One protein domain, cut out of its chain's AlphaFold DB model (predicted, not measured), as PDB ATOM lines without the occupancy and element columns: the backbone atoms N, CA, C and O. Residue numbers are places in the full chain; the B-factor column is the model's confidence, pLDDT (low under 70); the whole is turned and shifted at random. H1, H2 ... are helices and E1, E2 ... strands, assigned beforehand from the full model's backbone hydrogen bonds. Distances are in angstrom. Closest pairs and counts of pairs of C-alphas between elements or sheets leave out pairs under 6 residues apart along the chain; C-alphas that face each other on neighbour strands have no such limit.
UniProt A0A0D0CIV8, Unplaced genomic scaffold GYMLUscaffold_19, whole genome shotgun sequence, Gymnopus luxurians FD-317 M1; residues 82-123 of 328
ATOM      1  N   ARG A  82       0.039 -40.976  32.649       76.25
ATOM      2  CA  ARG A  82      -0.129 -39.700  31.943       76.25
ATOM      3  C   ARG A  82       0.349 -38.564  32.840       76.25
ATOM      4  O   ARG A  82       0.018 -38.552  34.027       76.25
ATOM      5  N   TYR A  83       1.070 -37.607  32.271       84.69
ATOM      6  CA  TYR A  83       1.378 -36.347  32.941       84.69
ATOM      7  C   TYR A  83       0.116 -35.501  33.070       84.69
ATOM      8  O   TYR A  83      -0.766 -35.531  32.207       84.69
ATOM      9  N   CYS A  84      -0.007 -34.781  34.180       81.81
ATOM     10  CA  CYS A  84      -1.103 -33.856  34.366       81.81
ATOM     11  C   CYS A  84      -0.907 -32.639  33.481       81.81
ATOM     12  O   CYS A  84       0.145 -32.015  33.515       81.81
ATOM     13  N   TRP A  85      -1.941 -32.266  32.734       71.94
ATOM     14  CA  TRP A  85      -1.877 -31.075  31.892       71.94
ATOM     15  C   TRP A  85      -1.749 -29.773  32.703       71.94
ATOM     16  O   TRP A  85      -1.258 -28.782  32.181       71.94
ATOM     17  N   CYS A  86      -2.168 -29.769  33.974       74.94
ATOM     18  CA  CYS A  86      -2.091 -28.581  34.825       74.94
ATOM     19  C   CYS A  86      -0.714 -28.388  35.470       74.94
ATOM     20  O   CYS A  86      -0.194 -27.286  35.402       74.94
ATOM     21  N   CYS A  87      -0.138 -29.436  36.071       85.00
ATOM     22  CA  CYS A  87       1.116 -29.331  36.836       85.00
ATOM     23  C   CYS A  87       2.316 -30.045  36.203       85.00
ATOM     24  O   CYS A  87       3.403 -30.071  36.769       85.00
ATOM     25  N   GLY A  88       2.128 -30.745  35.082       82.50
ATOM     26  CA  GLY A  88       3.184 -31.533  34.444       82.50
ATOM     27  C   GLY A  88       3.631 -32.785  35.214       82.50
ATOM     28  O   GLY A  88       4.450 -33.530  34.695       82.50
ATOM     29  N   GLN A  89       3.095 -33.072  36.408       88.81
ATOM     30  CA  GLN A  89       3.467 -34.248  37.211       88.81
ATOM     31  C   GLN A  89       2.554 -35.458  36.963       88.81
ATOM     32  O   GLN A  89       1.399 -35.323  36.550       88.81
ATOM     33  N   THR A  90       3.044 -36.669  37.240       87.69
ATOM     34  CA  THR A  90       2.234 -37.894  37.195       87.69
ATOM     35  C   THR A  90       1.482 -38.093  38.510       87.69
ATOM     36  O   THR A  90       2.057 -38.155  39.589       87.69
ATOM     37  N   HIS A  91       0.159 -38.217  38.428       89.06
ATOM     38  CA  HIS A  91      -0.680 -38.594  39.566       89.06
ATOM     39  C   HIS A  91      -1.899 -39.399  39.084       89.06
ATOM     40  O   HIS A  91      -2.255 -39.306  37.907       89.06
ATOM     41  N   PRO A  92      -2.586 -40.168  39.960       87.88
ATOM     42  CA  PRO A  92      -3.651 -41.105  39.563       87.88
ATOM     43  C   PRO A  92      -4.823 -40.491  38.777       87.88
ATOM     44  O   PRO A  92      -5.625 -41.208  38.191       87.88
ATOM     45  N   ASN A  93      -4.944 -39.161  38.776       86.69
ATOM     46  CA  ASN A  93      -5.999 -38.410  38.097       86.69
ATOM     47  C   ASN A  93      -5.436 -37.275  37.222       86.69
ATOM     48  O   ASN A  93      -5.999 -36.182  37.184       86.69
ATOM     49  N   SER A  94      -4.308 -37.502  36.556       85.19
ATOM     50  CA  SER A  94      -3.621 -36.498  35.731       85.19
ATOM     51  C   SER A  94      -4.466 -35.923  34.590       85.19
ATOM     52  O   SER A  94      -4.280 -34.774  34.203       85.19
ATOM     53  N   SER A  95      -5.457 -36.668  34.100       81.44
ATOM     54  CA  SER A  95      -6.400 -36.205  33.074       81.44
ATOM     55  C   SER A  95      -7.554 -35.347  33.602       81.44
ATOM     56  O   SER A  95      -8.344 -34.846  32.805       81.44
ATOM     57  N   VAL A  96      -7.693 -35.184  34.923       83.38
ATOM     58  CA  VAL A  96      -8.796 -34.436  35.535       83.38
ATOM     59  C   VAL A  96      -8.223 -33.201  36.235       83.38
ATOM     60  O   VAL A  96      -7.800 -33.308  37.385       83.38
ATOM     61  N   PRO A  97      -8.262 -32.010  35.601       79.81
ATOM     62  CA  PRO A  97      -7.739 -30.763  36.174       79.81
ATOM     63  C   PRO A  97      -8.214 -30.472  37.603       79.81
ATOM     64  O   PRO A  97      -7.474 -29.942  38.420       79.81
ATOM     65  N   ALA A  98      -9.446 -30.868  37.945       82.69
ATOM     66  CA  ALA A  98     -10.009 -30.693  39.288       82.69
ATOM     67  C   ALA A  98      -9.329 -31.510  40.392       82.69
ATOM     68  O   ALA A  98      -9.512 -31.215  41.567       82.69
ATOM     69  N   LYS A  99      -8.583 -32.546  40.016       87.81
ATOM     70  CA  LYS A  99      -7.856 -33.424  40.931       87.81
ATOM     71  C   LYS A  99      -6.345 -33.191  40.861       87.81
ATOM     72  O   LYS A  99      -5.591 -33.986  41.415       87.81
ATOM     73  N   CYS A 100      -5.908 -32.137  40.170       89.81
ATOM     74  CA  CYS A 100      -4.522 -31.705  40.188       89.81
ATOM     75  C   CYS A 100      -4.188 -31.125  41.579       89.81
ATOM     76  O   CYS A 100      -4.910 -30.235  42.041       89.81
ATOM     77  N   PRO A 101      -3.123 -31.602  42.252       87.06
ATOM     78  CA  PRO A 101      -2.712 -31.095  43.560       87.06
ATOM     79  C   PRO A 101      -2.461 -29.583  43.574       87.06
ATOM     80  O   PRO A 101      -2.857 -28.917  44.530       87.06
ATOM     81  N   GLU A 102      -1.894 -29.034  42.496       87.81
ATOM     82  CA  GLU A 102      -1.654 -27.591  42.357       87.81
ATOM     83  C   GLU A 102      -2.956 -26.804  42.231       87.81
ATOM     84  O   GLU A 102      -3.155 -25.835  42.953       87.81
ATOM     85  N   ILE A 103      -3.908 -27.256  41.408       83.62
ATOM     86  CA  ILE A 103      -5.225 -26.604  41.292       83.62
ATOM     87  C   ILE A 103      -5.968 -26.606  42.637       83.62
ATOM     88  O   ILE A 103      -6.678 -25.653  42.961       83.62
ATOM     89  N   LEU A 104      -5.793 -27.655  43.444       84.38
ATOM     90  CA  LEU A 104      -6.326 -27.715  44.806       84.38
ATOM     91  C   LEU A 104      -5.574 -26.795  45.780       84.38
ATOM     92  O   LEU A 104      -6.179 -26.321  46.739       84.38
ATOM     93  N   GLY A 105      -4.278 -26.551  45.568       81.19
ATOM     94  CA  GLY A 105      -3.501 -25.528  46.280       81.19
ATOM     95  C   GLY A 105      -4.021 -24.126  45.971       81.19
ATOM     96  O   GLY A 105      -4.511 -23.443  46.864       81.19
ATOM     97  N   LEU A 106      -4.097 -23.781  44.684       77.25
ATOM     98  CA  LEU A 106      -4.599 -22.491  44.199       77.25
ATOM     99  C   LEU A 106      -6.050 -22.213  44.622       77.25
ATOM    100  O   LEU A 106      -6.434 -21.069  44.858       77.25
ATOM    101  N   SER A 107      -6.876 -23.257  44.736       81.81
ATOM    102  CA  SER A 107      -8.238 -23.118  45.256       81.81
ATOM    103  C   SER A 107      -8.281 -22.899  46.769       81.81
ATOM    104  O   SER A 107      -9.129 -22.139  47.234       81.81
ATOM    105  N   ARG A 108      -7.385 -23.535  47.537       81.75
ATOM    106  CA  ARG A 108      -7.256 -23.315  48.988       81.75
ATOM    107  C   ARG A 108      -6.724 -21.921  49.308       81.75
ATOM    108  O   ARG A 108      -7.173 -21.319  50.275       81.75
ATOM    109  N   GLU A 109      -5.835 -21.405  48.470       77.94
ATOM    110  CA  GLU A 109      -5.266 -20.058  48.581       77.94
ATOM    111  C   GLU A 109      -6.234 -18.955  48.122       77.94
ATOM    112  O   GLU A 109      -5.915 -17.773  48.198       77.94
ATOM    113  N   GLY A 110      -7.429 -19.312  47.637       75.56
ATOM    114  CA  GLY A 110      -8.421 -18.349  47.152       75.56
ATOM    115  C   GLY A 110      -8.050 -17.679  45.824       75.56
ATOM    116  O   GLY A 110      -8.808 -16.841  45.336       75.56
ATOM    117  N   ILE A 111      -6.934 -18.081  45.206       67.38
ATOM    118  CA  ILE A 111      -6.483 -17.600  43.895       67.38
ATOM    119  C   ILE A 111      -7.478 -18.031  42.824       67.38
ATOM    120  O   ILE A 111      -7.780 -17.260  41.918       67.38
ATOM    121  N   ILE A 112      -8.030 -19.242  42.946       75.94
ATOM    122  CA  ILE A 112      -9.046 -19.762  42.036       75.94
ATOM    123  C   ILE A 112     -10.312 -20.128  42.812       75.94
ATOM    124  O   ILE A 112     -10.338 -21.042  43.630       75.94
ATOM    125  N   SER A 113     -11.408 -19.452  42.494       78.81
ATOM    126  CA  SER A 113     -12.753 -19.810  42.939       78.81
ATOM    127  C   SER A 113     -13.392 -20.783  41.950       78.81
ATOM    128  O   SER A 113     -13.347 -20.575  40.738       78.81
ATOM    129  N   TYR A 114     -13.990 -21.865  42.449       76.06
ATOM    130  CA  TYR A 114     -14.786 -22.782  41.635       76.06
ATOM    131  C   TYR A 114     -16.268 -22.484  41.839       76.06
ATOM    132  O   TYR A 114     -16.808 -22.675  42.929       76.06
ATOM    133  N   ASN A 115     -16.936 -22.029  40.785       73.62
ATOM    134  CA  ASN A 115     -18.373 -21.835  40.794       73.62
ATOM    135  C   ASN A 115     -19.058 -23.182  40.514       73.62
ATOM    136  O   ASN A 115     -18.978 -23.729  39.411       73.62
ATOM    137  N   ARG A 116     -19.721 -23.723  41.543       62.97
ATOM    138  CA  ARG A 116     -20.342 -25.056  41.512       62.97
ATOM    139  C   ARG A 116     -21.513 -25.142  40.532       62.97
ATOM    140  O   ARG A 116     -21.700 -26.197  39.933       62.97
ATOM    141  N   ASP A 117     -22.229 -24.038  40.337       59.06
ATOM    142  CA  ASP A 117     -23.429 -23.969  39.495       59.06
ATOM    143  C   ASP A 117     -23.082 -23.948  38.003       59.06
ATOM    144  O   ASP A 117     -23.796 -24.502  37.173       59.06
ATOM    145  N   THR A 118     -21.949 -23.339  37.653       68.44
ATOM    146  CA  THR A 118     -21.496 -23.192  36.259       68.44
ATOM    147  C   THR A 118     -20.386 -24.166  35.870       68.44
ATOM    148  O   THR A 118     -19.997 -24.205  34.705       68.44
ATOM    149  N   GLN A 119     -19.852 -24.926  36.835       63.19
ATOM    150  CA  GLN A 119     -18.641 -25.748  36.702       63.19
ATOM    151  C   GLN A 119     -17.420 -24.982  36.163       63.19
ATOM    152  O   GLN A 119     -16.512 -25.566  35.567       63.19
ATOM    153  N   ARG A 120     -17.375 -23.659  36.367       60.19
ATOM    154  CA  ARG A 120     -16.298 -22.787  35.882       60.19
ATOM    155  C   ARG A 120     -15.435 -22.287  37.029       60.19
ATOM    156  O   ARG A 120     -15.902 -22.089  38.147       60.19
ATOM    157  N   ARG A 121     -14.155 -22.080  36.727       66.88
ATOM    158  CA  ARG A 121     -13.177 -21.482  37.635       66.88
ATOM    159  C   ARG A 121     -12.992 -20.005  37.297       66.88
ATOM    160  O   ARG A 121     -12.924 -19.659  36.121       66.88
ATOM    161  N   SER A 122     -12.905 -19.160  38.311       60.00
ATOM    162  CA  SER A 122     -12.652 -17.721  38.199       60.00
ATOM    163  C   SER A 122     -11.558 -17.328  39.179       60.00
ATOM    164  O   SER A 122     -11.599 -17.762  40.329       60.00
ATOM    165  N   SER A 123     -10.586 -16.522  38.755       56.09
ATOM    166  CA  SER A 123      -9.591 -15.989  39.685       56.09
ATOM    167  C   SER A 123     -10.250 -15.051  40.701       56.09
ATOM    168  O   SER A 123     -11.151 -14.281  40.357       56.09
TER     169      SER A 123
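Overview. This is residues 82 to 123 of the 328 residues of an uncharacterized protein of Gymnopus luxurians FD-317 M1 (UniProt A0A0D0CIV8). This domain has little regular structure: a looped stretch without named elements, residues 82 to 100, makes one end, the short helix H1 follows in the middle, and a small hairpin of E1 and E2 makes the other end. The printed part has 42 residues, 16 of them in named elements, in the order H1, E1, E2; the class is mixed, with one antiparallel sheet, E1 - E2. It is only just compact, close to loose, with a radius of gyration of the C-alphas of 10.6 A and spans of 28 by 20 by 12 A.

Along the chain. H1, residues 101 to 108, begins at C-alpha 101 (-2.712, -31.095, 43.560) and is 10.5 A long. E1, residues 112 to 115, measures 9.6 A. E2, residues 120 to 123, measures 10.3 A and ends at C-alpha 123 (-9.591, -15.989, 39.685).

Arrangement. In H1 every O i to N i+4 pair is within hydrogen-bond range. The closest C-alphas of H1 and E1, Leu 106 and Ile 112, are 5.6 A apart. E1 and E2 form a hairpin, antiparallel at 147 degrees, with N 113 and O 122 at 2.8 A. H1 and E2 are apart.

Size, cuts and confidence. The C-alphas farthest apart, Thr 90 and Asp 117, are 29.3 A apart. The printed part has no cut, and both links between named elements are tight. Residues 111 and 116 to 123 have pLDDT under 70.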